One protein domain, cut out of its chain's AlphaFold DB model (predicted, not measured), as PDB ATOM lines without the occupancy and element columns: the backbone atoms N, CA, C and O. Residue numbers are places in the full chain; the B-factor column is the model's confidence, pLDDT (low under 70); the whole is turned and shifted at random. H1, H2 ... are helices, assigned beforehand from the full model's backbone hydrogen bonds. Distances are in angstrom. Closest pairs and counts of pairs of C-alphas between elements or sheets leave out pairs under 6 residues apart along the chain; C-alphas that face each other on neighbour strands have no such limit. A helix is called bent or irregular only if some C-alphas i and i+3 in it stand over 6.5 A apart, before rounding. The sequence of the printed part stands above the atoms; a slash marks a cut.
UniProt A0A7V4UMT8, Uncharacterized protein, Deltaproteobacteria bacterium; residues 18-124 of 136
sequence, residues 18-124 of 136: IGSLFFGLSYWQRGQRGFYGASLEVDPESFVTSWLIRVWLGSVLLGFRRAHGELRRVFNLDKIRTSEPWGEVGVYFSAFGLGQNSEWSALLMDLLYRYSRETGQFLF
ATOM      1  N   ILE A  18       3.091  26.851 -18.902       93.94
ATOM      2  CA  ILE A  18       4.135  25.830 -19.083       93.94
ATOM      3  C   ILE A  18       3.667  24.728 -20.046       93.94
ATOM      4  O   ILE A  18       4.431  24.331 -20.923       93.94
ATOM      5  N   GLY A  19       2.398  24.312 -19.965       91.75
ATOM      6  CA  GLY A  19       1.772  23.388 -20.914       91.75
ATOM      7  C   GLY A  19       1.851  23.886 -22.359       91.75
ATOM      8  O   GLY A  19       2.302  23.163 -23.245       91.75
ATOM      9  N   SER A  20       1.520  25.161 -22.585       91.88
ATOM     10  CA  SER A  20       1.632  25.805 -23.902       91.88
ATOM     11  C   SER A  20       3.075  25.810 -24.424       91.88
ATOM     12  O   SER A  20       3.321  25.593 -25.612       91.88
ATOM     13  N   LEU A  21       4.055  26.016 -23.537       93.81
ATOM     14  CA  LEU A  21       5.471  25.970 -23.902       93.81
ATOM     15  C   LEU A  21       5.957  24.553 -24.225       93.81
ATOM     16  O   LEU A  21       6.846  24.423 -25.065       93.81
ATOM     17  N   PHE A  22       5.379  23.496 -23.642       92.75
ATOM     18  CA  PHE A  22       5.698  22.125 -24.055       92.75
ATOM     19  C   PHE A  22       5.268  21.834 -25.488       92.75
ATOM     20  O   PHE A  22       6.037  21.208 -26.223       92.75
ATOM     21  N   PHE A  23       4.093  22.313 -25.910       90.56
ATOM     22  CA  PHE A  23       3.697  22.229 -27.315       90.56
ATOM     23  C   PHE A  23       4.698  22.978 -28.199       90.56
ATOM     24  O   PHE A  23       5.201  22.418 -29.171       90.56
ATOM     25  N   GLY A  24       5.075  24.202 -27.818       91.38
ATOM     26  CA  GLY A  24       6.017  25.014 -28.597       91.38
ATOM     27  C   GLY A  24       7.390  24.370 -28.738       91.38
ATOM     28  O   GLY A  24       7.926  24.287 -29.842       91.38
ATOM     29  N   LEU A  25       7.908  23.821 -27.640       91.50
ATOM     30  CA  LEU A  25       9.165  23.086 -27.624       91.50
ATOM     31  C   LEU A  25       9.100  21.824 -28.499       91.50
ATOM     32  O   LEU A  25      10.043  21.560 -29.236       91.50
ATOM     33  N   SER A  26       7.986  21.082 -28.469       90.88
ATOM     34  CA  SER A  26       7.766  19.894 -29.311       90.88
ATOM     35  C   SER A  26       7.836  20.225 -30.800       90.88
ATOM     36  O   SER A  26       8.560  19.582 -31.561       90.88
ATOM     37  N   TYR A  27       7.115  21.265 -31.225       91.19
ATOM     38  CA  TYR A  27       7.129  21.714 -32.616       91.19
ATOM     39  C   TYR A  27       8.510  22.235 -33.030       91.19
ATOM     40  O   TYR A  27       8.990  21.901 -34.117       91.19
ATOM     41  N   TRP A  28       9.188  22.976 -32.149       91.50
ATOM     42  CA  TRP A  28      10.549  23.447 -32.395       91.50
ATOM     43  C   TRP A  28      11.556  22.302 -32.556       91.50
ATOM     44  O   TRP A  28      12.350  22.306 -33.498       91.50
ATOM     45  N   GLN A  29      11.482  21.274 -31.705       90.00
ATOM     46  CA  GLN A  29      12.320  20.072 -31.802       90.00
ATOM     47  C   GLN A  29      12.091  19.296 -33.109       90.00
ATOM     48  O   GLN A  29      13.016  18.670 -33.619       90.00
ATOM     49  N   ARG A  30      10.887  19.378 -33.691       90.31
ATOM     50  CA  ARG A  30      10.551  18.817 -35.015       90.31
ATOM     51  C   ARG A  30      10.999  19.702 -36.188       90.31
ATOM     52  O   ARG A  30      10.677  19.408 -37.334       90.31
ATOM     53  N   GLY A  31      11.727  20.785 -35.919       88.00
ATOM     54  CA  GLY A  31      12.291  21.677 -36.931       88.00
ATOM     55  C   GLY A  31      11.387  22.838 -37.339       88.00
ATOM     56  O   GLY A  31      11.806  23.659 -38.158       88.00
ATOM     57  N   GLN A  32      10.183  22.968 -36.766       86.69
ATOM     58  CA  GLN A  32       9.383  24.169 -36.991       86.69
ATOM     59  C   GLN A  32      10.040  25.375 -36.320       86.69
ATOM     60  O   GLN A  32      10.571  25.303 -35.214       86.69
ATOM     61  N   ARG A  33      10.000  26.521 -36.992       81.81
ATOM     62  CA  ARG A  33      10.522  27.780 -36.457       81.81
ATOM     63  C   ARG A  33       9.364  28.695 -36.075       81.81
ATOM     64  O   ARG A  33       8.306  28.671 -36.699       81.81
ATOM     65  N   GLY A  34       9.579  29.527 -35.059       80.25
ATOM     66  CA  GLY A  34       8.573  30.466 -34.561       80.25
ATOM     67  C   GLY A  34       7.663  29.874 -33.482       80.25
ATOM     68  O   GLY A  34       8.093  29.032 -32.699       80.25
ATOM     69  N   PHE A  35       6.429  30.384 -33.408       80.81
ATOM     70  CA  PHE A  35       5.485  30.137 -32.304       80.81
ATOM     71  C   PHE A  35       4.146  29.527 -32.763       80.81
ATOM     72  O   PHE A  35       3.322  29.166 -31.928       80.81
ATOM     73  N   TYR A  36       3.956  29.378 -34.079       76.25
ATOM     74  CA  TYR A  36       2.692  28.976 -34.704       76.25
ATOM     75  C   TYR A  36       2.299  27.519 -34.453       76.25
ATOM     76  O   TYR A  36       1.115  27.221 -34.336       76.25
ATOM     77  N   GLY A  37       3.269  26.609 -34.328       81.31
ATOM     78  CA  GLY A  37       2.966  25.200 -34.058       81.31
ATOM     79  C   GLY A  37       2.175  25.025 -32.760       81.31
ATOM     80  O   GLY A  37       1.161  24.340 -32.728       81.31
ATOM     81  N   ALA A  38       2.566  25.741 -31.703       81.81
ATOM     82  CA  ALA A  38       1.868  25.682 -30.425       81.81
ATOM     83  C   ALA A  38       0.483  26.335 -30.437       81.81
ATOM     84  O   ALA A  38      -0.377  25.899 -29.679       81.81
ATOM     85  N   SER A  39       0.227  27.342 -31.282       82.00
ATOM     86  CA  SER A  39      -1.119  27.920 -31.344       82.00
ATOM     87  C   SER A  39      -2.157  26.938 -31.878       82.00
ATOM     88  O   SER A  39      -3.299  27.027 -31.456       82.00
ATOM     89  N   LEU A  40      -1.763  25.968 -32.713       82.81
ATOM     90  CA  LEU A  40      -2.676  24.926 -33.200       82.81
ATOM     91  C   LEU A  40      -3.238  24.052 -32.067       82.81
ATOM     92  O   LEU A  40      -4.376  23.608 -32.156       82.81
ATOM     93  N   GLU A  41      -2.450  23.833 -31.012       86.06
ATOM     94  CA  GLU A  41      -2.837  23.002 -29.861       86.06
ATOM     95  C   GLU A  41      -3.515  23.811 -28.751       86.06
ATOM     96  O   GLU A  41      -4.309  23.276 -27.982       86.06
ATOM     97  N   VAL A  42      -3.164  25.095 -28.624       83.69
ATOM     98  CA  VAL A  42      -3.661  25.959 -27.544       83.69
ATOM     99  C   VAL A  42      -4.999  26.594 -27.913       83.69
ATOM    100  O   VAL A  42      -5.941  26.515 -27.131       83.69
ATOM    101  N   ASP A  43      -5.067  27.248 -29.073       83.38
ATOM    102  CA  ASP A  43      -6.276  27.873 -29.612       83.38
ATOM    103  C   ASP A  43      -6.033  28.217 -31.099       83.38
ATOM    104  O   ASP A  43      -5.383  29.236 -31.388       83.38
ATOM    105  N   PRO A  44      -6.501  27.367 -32.034       80.50
ATOM    106  CA  PRO A  44      -6.231  27.512 -33.461       80.50
ATOM    107  C   PRO A  44      -6.989  28.674 -34.118       80.50
ATOM    108  O   PRO A  44      -6.591  29.106 -35.200       80.50
ATOM    109  N   GLU A  45      -8.054  29.188 -33.497       82.81
ATOM    110  CA  GLU A  45      -8.869  30.277 -34.056       82.81
ATOM    111  C   GLU A  45      -8.350  31.662 -33.642       82.81
ATOM    112  O   GLU A  45      -8.660  32.678 -34.269       82.81
ATOM    113  N   SER A  46      -7.519  31.722 -32.601       79.50
ATOM    114  CA  SER A  46      -6.989  32.977 -32.084       79.50
ATOM    115  C   SER A  46      -5.718  33.436 -32.801       79.50
ATOM    116  O   SER A  46      -4.628  32.865 -32.684       79.50
ATOM    117  N   PHE A  47      -5.822  34.602 -33.442       77.31
ATOM    118  CA  PHE A  47      -4.696  35.317 -34.055       77.31
ATOM    119  C   PHE A  47      -3.642  35.806 -33.046       77.31
ATOM    120  O   PHE A  47      -2.531  36.171 -33.433       77.31
ATOM    121  N   VAL A  48      -3.971  35.828 -31.752       85.00
ATOM    122  CA  VAL A  48      -3.112  36.385 -30.694       85.00
ATOM    123  C   VAL A  48      -2.332  35.288 -29.964       85.00
ATOM    124  O   VAL A  48      -1.294  35.567 -29.360       85.00
ATOM    125  N   THR A  49      -2.755  34.025 -30.064       84.19
ATOM    126  CA  THR A  49      -2.158  32.897 -29.328       84.19
ATOM    127  C   THR A  49      -0.665  32.737 -29.603       84.19
ATOM    128  O   THR A  49       0.126  32.629 -28.668       84.19
ATOM    129  N   SER A  50      -0.236  32.827 -30.866       84.69
ATOM    130  CA  SER A  50       1.191  32.785 -31.228       84.69
ATOM    131  C   SER A  50       2.014  33.897 -30.559       84.69
ATOM    132  O   SER A  50       3.145  33.671 -30.120       84.69
ATOM    133  N   TRP A  51       1.451  35.104 -30.448       87.19
ATOM    134  CA  TRP A  51       2.102  36.219 -29.758       87.19
ATOM    135  C   TRP A  51       2.146  35.997 -28.241       87.19
ATOM    136  O   TRP A  51       3.192  36.213 -27.628       87.19
ATOM    137  N   LEU A  52       1.064  35.491 -27.639       88.25
ATOM    138  CA  LEU A  52       1.024  35.148 -26.214       88.25
ATOM    139  C   LEU A  52       2.069  34.093 -25.854       88.25
ATOM    140  O   LEU A  52       2.808  34.280 -24.892       88.25
ATOM    141  N   ILE A  53       2.205  33.040 -26.662       90.50
ATOM    142  CA  ILE A  53       3.217  31.994 -26.456       90.50
ATOM    143  C   ILE A  53       4.626  32.595 -26.471       90.50
ATOM    144  O   ILE A  53       5.446  32.266 -25.613       90.50
ATOM    145  N   ARG A  54       4.908  33.530 -27.387       91.12
ATOM    146  CA  ARG A  54       6.185  34.258 -27.404       91.12
ATOM    147  C   ARG A  54       6.408  35.057 -26.117       91.12
ATOM    148  O   ARG A  54       7.504  35.015 -25.555       91.12
ATOM    149  N   VAL A  55       5.396  35.792 -25.655       91.81
ATOM    150  CA  VAL A  55       5.468  36.587 -24.415       91.81
ATOM    151  C   VAL A  55       5.697  35.686 -23.201       91.81
ATOM    152  O   VAL A  55       6.537  35.985 -22.345       91.81
ATOM    153  N   TRP A  56       4.997  34.559 -23.136       93.88
ATOM    154  CA  TRP A  56       5.147  33.569 -22.079       93.88
ATOM    155  C   TRP A  56       6.527  32.924 -22.081       93.88
ATOM    156  O   TRP A  56       7.139  32.845 -21.018       93.88
ATOM    157  N   LEU A  57       7.060  32.553 -23.249       94.19
ATOM    158  CA  LEU A  57       8.418  32.021 -23.363       94.19
ATOM    159  C   LEU A  57       9.441  33.010 -22.799       94.19
ATOM    160  O   LEU A  57      10.271  32.641 -21.970       94.19
ATOM    161  N   GLY A  58       9.346  34.281 -23.200       93.31
ATOM    162  CA  GLY A  58      10.219  35.333 -22.682       93.31
ATOM    163  C   GLY A  58      10.095  35.511 -21.166       93.31
ATOM    164  O   GLY A  58      11.106  35.626 -20.476       93.31
ATOM    165  N   SER A  59       8.872  35.472 -20.634       92.50
ATOM    166  CA  SER A  59       8.611  35.632 -19.197       92.50
ATOM    167  C   SER A  59       9.153  34.463 -18.369       92.50
ATOM    168  O   SER A  59       9.752  34.676 -17.313       92.50
ATOM    169  N   VAL A  60       8.979  33.231 -18.855       94.75
ATOM    170  CA  VAL A  60       9.486  32.013 -18.209       94.75
ATOM    171  C   VAL A  60      11.012  31.991 -18.229       94.75
ATOM    172  O   VAL A  60      11.630  31.795 -17.183       94.75
ATOM    173  N   LEU A  61      11.631  32.282 -19.377       94.62
ATOM    174  CA  LEU A  61      13.087  32.378 -19.483       94.62
ATOM    175  C   LEU A  61      13.664  33.459 -18.575       94.62
ATOM    176  O   LEU A  61      14.668  33.220 -17.910       94.62
ATOM    177  N   LEU A  62      13.038  34.635 -18.515       93.06
ATOM    178  CA  LEU A  62      13.462  35.695 -17.605       93.06
ATOM    179  C   LEU A  62      13.412  35.226 -16.144       93.06
ATOM    180  O   LEU A  62      14.367  35.453 -15.401       93.06
ATOM    181  N   GLY A  63      12.335  34.541 -15.750       92.75
ATOM    182  CA  GLY A  63      12.202  33.950 -14.418       92.75
ATOM    183  C   GLY A  63      13.321  32.957 -14.108       92.75
ATOM    184  O   GLY A  63      13.983  33.088 -13.079       92.75
ATOM    185  N   PHE A  64      13.596  32.025 -15.025       94.12
ATOM    186  CA  PHE A  64      14.670  31.043 -14.867       94.12
ATOM    187  C   PHE A  64      16.061  31.670 -14.831       94.12
ATOM    188  O   PHE A  64      16.850  31.325 -13.960       94.12
ATOM    189  N   ARG A  65      16.356  32.625 -15.717       93.12
ATOM    190  CA  ARG A  65      17.639  33.340 -15.736       93.12
ATOM    191  C   ARG A  65      17.875  34.109 -14.439       93.12
ATOM    192  O   ARG A  65      18.960  34.020 -13.876       93.12
ATOM    193  N   ARG A  66      16.856  34.813 -13.932       92.12
ATOM    194  CA  ARG A  66      16.923  35.502 -12.633       92.12
ATOM    195  C   ARG A  66      17.178  34.518 -11.490       92.12
ATOM    196  O   ARG A  66      17.987  34.794 -10.616       92.12
ATOM    197  N   ALA A  67      16.497  33.376 -11.510       92.25
ATOM    198  CA  ALA A  67      16.604  32.343 -10.486       92.25
ATOM    199  C   ALA A  67      17.826  31.421 -10.652       92.25
ATOM    200  O   ALA A  67      18.059  30.570  -9.797       92.25
ATOM    201  N   HIS A  68      18.603  31.562 -11.730       92.75
ATOM    202  CA  HIS A  68      19.602  30.577 -12.150       92.75
ATOM    203  C   HIS A  68      20.620  30.258 -11.051       92.75
ATOM    204  O   HIS A  68      20.926  29.093 -10.819       92.75
ATOM    205  N   GLY A  69      21.117  31.282 -10.347       92.12
ATOM    206  CA  GLY A  69      22.093  31.101  -9.270       92.12
ATOM    207  C   GLY A  69      21.563  30.265  -8.102       92.12
ATOM    208  O   GLY A  69      22.282  29.413  -7.586       92.12
ATOM    209  N   GLU A  70      20.298  30.463  -7.727       91.75
ATOM    210  CA  GLU A  70      19.640  29.691  -6.670       91.75
ATOM    211  C   GLU A  70      19.323  28.271  -7.153       91.75
ATOM    212  O   GLU A  70      19.675  27.290  -6.501       91.75
ATOM    213  N   LEU A  71      18.756  28.140  -8.356       92.38
ATOM    214  CA  LEU A  71      18.382  26.846  -8.928       92.38
ATOM    215  C   LEU A  71      19.592  25.942  -9.199       92.38
ATOM    216  O   LEU A  71      19.481  24.724  -9.067       92.38
ATOM    217  N   ARG A  72      20.766  26.507  -9.508       93.38
ATOM    218  CA  ARG A  72      22.007  25.741  -9.723       93.38
ATOM    219  C   ARG A  72      22.492  25.006  -8.468       93.38
ATOM    220  O   ARG A  72      23.262  24.060  -8.583       93.38
ATOM    221  N   ARG A  73      22.039  25.398  -7.271       91.06
ATOM    222  CA  ARG A  73      22.365  24.675  -6.027       91.06
ATOM    223  C   ARG A  73      21.688  23.307  -5.945       91.06
ATOM    224  O   ARG A  73      22.151  22.446  -5.207       91.06
ATOM    225  N   VAL A  74      20.600  23.124  -6.692       89.88
ATOM    226  CA  VAL A  74      19.748  21.928  -6.645       89.88
ATOM    227  C   VAL A  74      19.781  21.165  -7.970       89.88
ATOM    228  O   VAL A  74      19.705  19.940  -7.979       89.88
ATOM    229  N   PHE A  75      19.917  21.873  -9.092       91.19
ATOM    230  CA  PHE A  75      19.874  21.308 -10.436       91.19
ATOM    231  C   PHE A  75      21.196  21.519 -11.178       91.19
ATOM    232  O   PHE A  75      21.841  22.558 -11.047       91.19
ATOM    233  N   ASN A  76      21.578  20.559 -12.025       90.50
ATOM    234  CA  ASN A  76      22.728  20.730 -12.910       90.50
ATOM    235  C   ASN A  76      22.354  21.631 -14.098       90.50
ATOM    236  O   ASN A  76      21.720  21.183 -15.054       90.50
ATOM    237  N   LEU A  77      22.770  22.898 -14.033       91.62
ATOM    238  CA  LEU A  77      22.473  23.925 -15.037       91.62
ATOM    239  C   LEU A  77      23.685  24.309 -15.906       91.62
ATOM    240  O   LEU A  77      23.611  25.262 -16.680       91.62
ATOM    241  N   ASP A  78      24.788  23.559 -15.838       87.19
ATOM    242  CA  ASP A  78      26.060  23.914 -16.495       87.19
ATOM    243  C   ASP A  78      25.978  23.936 -18.032       87.19
ATOM    244  O   ASP A  78      26.813  24.532 -18.715       87.19
ATOM    245  N   LYS A  79      24.958  23.284 -18.602       82.25
ATOM    246  CA  LYS A  79      24.732  23.205 -20.054       82.25
ATOM    247  C   LYS A  79      23.985  24.411 -20.628       82.25
ATOM    248  O   LYS A  79      23.791  24.473 -21.841       82.25
ATOM    249  N   ILE A  80      23.553  25.353 -19.794       85.12
ATOM    250  CA  ILE A  80      22.753  26.493 -20.240       85.12
ATOM    251  C   ILE A  80      23.665  27.525 -20.907       85.12
ATOM    252  O   ILE A  80      24.455  28.204 -20.255       85.12
ATOM    253  N   ARG A  81      23.555  27.624 -22.237       74.06
ATOM    254  CA  ARG A  81      24.235  28.617 -23.081       74.06
ATOM    255  C   ARG A  81      23.179  29.466 -23.793       74.06
ATOM    256  O   ARG A  81      22.207  28.937 -24.323       74.06
ATOM    257  N   THR A  82      23.359  30.780 -23.791       66.25
ATOM    258  CA  THR A  82      22.337  31.812 -24.067       66.25
ATOM    259  C   THR A  82      21.965  32.028 -25.545       66.25
ATOM    260  O   THR A  82      21.669  33.152 -25.942       66.25
ATOM    261  N   SER A  83      21.978  31.005 -26.403       72.38
ATOM    262  CA  SER A  83      21.954  31.243 -27.860       72.38
ATOM    263  C   SER A  83      20.601  31.095 -28.571       72.38
ATOM    264  O   SER A  83      20.484  31.587 -29.689       72.38
ATOM    265  N   GLU A  84      19.566  30.482 -27.982       88.25
ATOM    266  CA  GLU A  84      18.235  30.400 -28.622       88.25
ATOM    267  C   GLU A  84      17.117  30.134 -27.583       88.25
ATOM    268  O   GLU A  84      17.300  29.255 -26.741       88.25
ATOM    269  N   PRO A  85      15.985  30.875 -27.581       91.69
ATOM    270  CA  PRO A  85      14.973  30.781 -26.519       91.69
ATOM    271  C   PRO A  85      14.353  29.393 -26.305       91.69
ATOM    272  O   PRO A  85      14.168  28.978 -25.159       91.69
ATOM    273  N   TRP A  86      14.023  28.672 -27.379       92.38
ATOM    274  CA  TRP A  86      13.420  27.342 -27.276       92.38
ATOM    275  C   TRP A  86      14.435  26.302 -26.798       92.38
ATOM    276  O   TRP A  86      14.133  25.490 -25.926       92.38
ATOM    277  N   GLY A  87      15.665  26.377 -27.297       91.50
ATOM    278  CA  GLY A  87      16.778  25.567 -26.830       91.50
ATOM    279  C   GLY A  87      17.057  25.811 -25.352       91.50
ATOM    280  O   GLY A  87      17.138  24.864 -24.576       91.50
ATOM    281  N   GLU A  88      17.137  27.072 -24.934       93.62
ATOM    282  CA  GLU A  88      17.414  27.427 -23.544       93.62
ATOM    283  C   GLU A  88      16.310  26.947 -22.594       93.62
ATOM    284  O   GLU A  88      16.612  26.307 -21.584       93.62
ATOM    285  N   VAL A  89      15.032  27.188 -22.922       93.50
ATOM    286  CA  VAL A  89      13.922  26.720 -22.075       93.50
ATOM    287  C   VAL A  89      13.871  25.193 -22.038       93.50
ATOM    288  O   VAL A  89      13.598  24.619 -20.987       93.50
ATOM    289  N   GLY A  90      14.205  24.529 -23.150       92.69
ATOM    290  CA  GLY A  90      14.286  23.076 -23.226       92.69
ATOM    291  C   GLY A  90      15.372  22.494 -22.322       92.69
ATOM    292  O   GLY A  90      15.137  21.473 -21.677       92.69
ATOM    293  N   VAL A  91      16.531  23.153 -22.207       92.69
ATOM    294  CA  VAL A  91      17.589  22.733 -21.271       92.69
ATOM    295  C   VAL A  91      17.143  22.927 -19.821       92.69
ATOM    296  O   VAL A  91      17.343  22.017 -19.019       92.69
ATOM    297  N   TYR A  92      16.492  24.049 -19.484       94.44
ATOM    298  CA  TYR A  92      15.916  24.250 -18.147       94.44
ATOM    299  C   TYR A  92      14.886  23.171 -17.803       94.44
ATOM    300  O   TYR A  92      15.007  22.514 -16.773       94.44
ATOM    301  N   PHE A  93      13.899  22.950 -18.674       93.56
ATOM    302  CA  PHE A  93      12.874  21.928 -18.460       93.56
ATOM    303  C   PHE A  93      13.497  20.546 -18.268       93.56
ATOM    304  O   PHE A  93      13.180  19.869 -17.293       93.56
ATOM    305  N   SER A  94      14.462  20.182 -19.114       92.06
ATOM    306  CA  SER A  94      15.183  18.912 -18.991       92.06
ATOM    307  C   SER A  94      15.929  18.796 -17.656       92.06
ATOM    308  O   SER A  94      15.870  17.749 -17.016       92.06
ATOM    309  N   ALA A  95      16.597  19.863 -17.204       92.56
ATOM    310  CA  ALA A  95      17.315  19.875 -15.928       92.56
ATOM    311  C   ALA A  95      16.382  19.726 -14.715       92.56
ATOM    312  O   ALA A  95      16.770  19.132 -13.713       92.56
ATOM    313  N   PHE A  96      15.152  20.230 -14.816       91.88
ATOM    314  CA  PHE A  96      14.123  20.108 -13.781       91.88
ATOM    315  C   PHE A  96      13.314  18.804 -13.871       91.88
ATOM    316  O   PHE A  96      12.412  18.595 -13.064       91.88
ATOM    317  N   GLY A  97      13.592  17.941 -14.856       90.19
ATOM    318  CA  GLY A  97      12.789  16.741 -15.122       90.19
ATOM    319  C   GLY A  97      11.383  17.044 -15.656       90.19
ATOM    320  O   GLY A  97      10.510  16.178 -15.636       90.19
ATOM    321  N   LEU A  98      11.146  18.269 -16.128       89.25
ATOM    322  CA  LEU A  98       9.882  18.701 -16.712       89.25
ATOM    323  C   LEU A  98       9.794  18.211 -18.166       89.25
ATOM    324  O   LEU A  98      10.607  18.589 -19.009       89.25
ATOM    325  N   GLY A  99       8.787  17.396 -18.474       82.56
ATOM    326  CA  GLY A  99       8.533  16.882 -19.823       82.56
ATOM    327  C   GLY A  99       7.047  16.645 -20.083       82.56
ATOM    328  O   GLY A  99       6.212  16.951 -19.246       82.56
ATOM    329  N   GLN A 100       6.683  16.060 -21.224       70.94
ATOM    330  CA  GLN A 100       5.276  15.755 -21.554       70.94
ATOM    331  C   GLN A 100       4.741  14.482 -20.858       70.94
ATOM    332  O   GLN A 100       3.873  13.797 -21.391       70.94
ATOM    333  N   ASN A 101       5.269  14.124 -19.686       77.19
ATOM    334  CA  ASN A 101       4.780  12.991 -18.895       77.19
ATOM    335  C   ASN A 101       3.588  13.410 -18.010       77.19
ATOM    336  O   ASN A 101       3.307  14.589 -17.848       77.19
ATOM    337  N   SER A 102       2.865  12.471 -17.403       74.19
ATOM    338  CA  SER A 102       1.729  12.802 -16.523       74.19
ATOM    339  C   SER A 102       2.126  13.573 -15.251       74.19
ATOM    340  O   SER A 102       1.266  14.155 -14.590       74.19
ATOM    341  N   GLU A 103       3.415  13.607 -14.904       87.00
ATOM    342  CA  GLU A 103       3.915  14.105 -13.617       87.00
ATOM    343  C   GLU A 103       4.448  15.542 -13.656       87.00
ATOM    344  O   GLU A 103       4.639  16.149 -12.599       87.00
ATOM    345  N   TRP A 104       4.647  16.139 -14.837       89.25
ATOM    346  CA  TRP A 104       5.287  17.458 -14.961       89.25
ATOM    347  C   TRP A 104       4.600  18.544 -14.142       89.25
ATOM    348  O   TRP A 104       5.263  19.435 -13.619       89.25
ATOM    349  N   SER A 105       3.274  18.477 -14.002       89.69
ATOM    350  CA  SER A 105       2.514  19.450 -13.218       89.69
ATOM    351  C   SER A 105       2.879  19.356 -11.735       89.69
ATOM    352  O   SER A 105       2.977  20.383 -11.070       89.69
ATOM    353  N   ALA A 106       3.090  18.149 -11.204       90.81
ATOM    354  CA  ALA A 106       3.509  17.963  -9.817       90.81
ATOM    355  C   ALA A 106       4.954  18.442  -9.609       90.81
ATOM    356  O   ALA A 106       5.210  19.207  -8.682       90.81
ATOM    357  N   LEU A 107       5.865  18.084 -10.521       92.19
ATOM    358  CA  LEU A 107       7.265  18.530 -10.494       92.19
ATOM    359  C   LEU A 107       7.392  20.055 -10.603       92.19
ATOM    360  O   LEU A 107       8.159  20.673  -9.868       92.19
ATOM    361  N   LEU A 108       6.594  20.682 -11.472       93.50
ATOM    362  CA  LEU A 108       6.520  22.137 -11.593       93.50
ATOM    363  C   LEU A 108       6.062  22.765 -10.276       93.50
ATOM    364  O   LEU A 108       6.633  23.758  -9.833       93.50
ATOM    365  N   MET A 109       5.033  22.200  -9.646       92.12
ATOM    366  CA  MET A 109       4.524  22.722  -8.383       92.12
ATOM    367  C   MET A 109       5.541  22.585  -7.248       92.12
ATOM    368  O   MET A 109       5.684  23.535  -6.478       92.12
ATOM    369  N   ASP A 110       6.275  21.471  -7.172       92.44
ATOM    370  CA  ASP A 110       7.360  21.299  -6.199       92.44
ATOM    371  C   ASP A 110       8.491  22.308  -6.434       92.44
ATOM    372  O   ASP A 110       8.916  22.984  -5.499       92.44
ATOM    373  N   LEU A 111       8.906  22.503  -7.691       93.44
ATOM    374  CA  LEU A 111       9.903  23.508  -8.075       93.44
ATOM    375  C   LEU A 111       9.491  24.919  -7.626       93.44
ATOM    376  O   LEU A 111      10.273  25.627  -6.990       93.44
ATOM    377  N   LEU A 112       8.258  25.329  -7.942       92.00
ATOM    378  CA  LEU A 112       7.729  26.645  -7.575       92.00
ATOM    379  C   LEU A 112       7.645  26.819  -6.058       92.00
ATOM    380  O   LEU A 112       7.987  27.882  -5.534       92.00
ATOM    381  N   TYR A 113       7.184  25.782  -5.360       91.19
ATOM    382  CA  TYR A 113       7.039  25.794  -3.912       91.19
ATOM    383  C   TYR A 113       8.394  25.875  -3.209       91.19
ATOM    384  O   TYR A 113       8.579  26.716  -2.330       91.19
ATOM    385  N   ARG A 114       9.356  25.050  -3.635       90.56
ATOM    386  CA  ARG A 114      10.717  25.030  -3.102       90.56
ATOM    387  C   ARG A 114      11.409  26.371  -3.301       90.56
ATOM    388  O   ARG A 114      11.858  26.957  -2.322       90.56
ATOM    389  N   TYR A 115      11.403  26.898  -4.527       91.81
ATOM    390  CA  TYR A 115      12.006  28.197  -4.826       91.81
ATOM    391  C   TYR A 115      11.406  29.312  -3.960       91.81
ATOM    392  O   TYR A 115      12.135  30.117  -3.382       91.81
ATOM    393  N   SER A 116      10.076  29.342  -3.831       90.38
ATOM    394  CA  SER A 116       9.386  30.340  -3.008       90.38
ATOM    395  C   SER A 116       9.733  30.218  -1.528       90.38
ATOM    396  O   SER A 116      10.009  31.222  -0.875       90.38
ATOM    397  N   ARG A 117       9.793  28.990  -1.004       90.19
ATOM    398  CA  ARG A 117      10.172  28.736   0.387       90.19
ATOM    399  C   ARG A 117      11.618  29.156   0.673       90.19
ATOM    400  O   ARG A 117      11.872  29.711   1.735       90.19
ATOM    401  N   GLU A 118      12.545  28.889  -0.242       89.69
ATOM    402  CA  GLU A 118      13.976  29.170  -0.053       89.69
ATOM    403  C   GLU A 118      14.321  30.653  -0.227       89.69
ATOM    404  O   GLU A 118      15.165  31.178   0.492       89.69
ATOM    405  N   THR A 119      13.662  31.344  -1.162       88.88
ATOM    406  CA  THR A 119      14.027  32.724  -1.537       88.88
ATOM    407  C   THR A 119      13.059  33.785  -1.019       88.88
ATOM    408  O   THR A 119      13.368  34.975  -1.063       88.88
ATOM    409  N   GLY A 120      11.858  33.390  -0.584       87.31
ATOM    410  CA  GLY A 120      10.755  34.312  -0.303       87.31
ATOM    411  C   GLY A 120      10.183  34.997  -1.554       87.31
ATOM    412  O   GLY A 120       9.403  35.940  -1.430       87.31
ATOM    413  N   GLN A 121      10.567  34.561  -2.760       87.12
ATOM    414  CA  GLN A 121      10.182  35.175  -4.031       87.12
ATOM    415  C   GLN A 121       9.395  34.214  -4.928       87.12
ATOM    416  O   GLN A 121       9.533  32.998  -4.871       87.12
ATOM    417  N   PHE A 122       8.607  34.763  -5.850       87.50
ATOM    418  CA  PHE A 122       7.954  33.961  -6.885       87.50
ATOM    419  C   PHE A 122       8.909  33.715  -8.045       87.50
ATOM    420  O   PHE A 122       9.498  34.665  -8.556       87.50
ATOM    421  N   LEU A 123       9.016  32.464  -8.499       90.00
ATOM    422  CA  LEU A 123       9.878  32.102  -9.629       90.00
ATOM    423  C   LEU A 123       9.472  32.832 -10.916       90.00
ATOM    424  O   LEU A 123      10.331  33.322 -11.650       90.00
ATOM    425  N   PHE A 124       8.164  32.961 -11.143       89.94
ATOM    426  CA  PHE A 124       7.595  33.688 -12.271       89.94
ATOM    427  C   PHE A 124       6.732  34.849 -11.798       89.94
ATOM    428  O   PHE A 124       5.895  34.704 -10.906       89.94
TER     429      PHE A 124
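AT A GLANCE: This is residues 18 to 124 of the 136 residues of an uncharacterized protein of Deltaproteobacteria bacterium (UniProt A0A7V4UMT8). The long helix H3 runs along the length of the domain, with H1 and H4 packed on one side of it and crossing it, and H2 at the end where H3 begins. H5 makes a separate side, close to H3's end without clear contact, and residues 72 to 84 fold back from H3 to H4. The printed part has 107 residues with five named helices, H1 to H5 in order, and no named strand: all helix, with mostly crossed packing. It is compact, with a radius of gyration of the C-alphas of 13.9 A, yet elongated, spanning 41 by 25 by 24 A.

IN THESE COORDINATES: H3, residues 49 to 71, is 29.6 A long, with a kink of 35 degrees near residue 65; it is irregular, C-alphas 66 and 69 being 7.6 A apart. H1, residues 18 to 29, begins at C-alpha 18 (4.135, 25.830, -19.083) and is 16.2 A long. H2 is residues 36 to 42, 10.0 A, and H4 residues 85 to 95, 15.4 A. H5, residues 104 to 119, 22.1 A, ends at C-alpha 119 (14.027, 32.724, -1.537).

HOW THE PARTS SIT: H3 and H1 are the hubs, touching three helices each. They touch about perpendicular, at 80 degrees, closest at the C-alphas of Leu 57 and Leu 21, 6.8 A. H3 touches H4 at a steep tilt of 49 degrees, the same way, closest at C-alphas 61 and 89, 6.3 A. H1 and H2 form a helical hairpin, closest at C-alphas 24 and 38, 4.6 A. H3 and H5 are close but not clearly touching; H1 and H5 are near each other. Every O i to N i+4 pair is within hydrogen-bond range in H1, H4 and H5, against 17 of 19 in H3 and 1 of 3 in H2, where 4 of 4 O i to N i+3 pairs are.

THE WHOLE: The C-alphas farthest apart, of Glu 45 and Arg 73, are 42.3 A apart. The printed part has no cut, and the link from H3 to H4 is long, with 13 residues. Mean pLDDT of the printed part is 88.5; residue 82 is under 70.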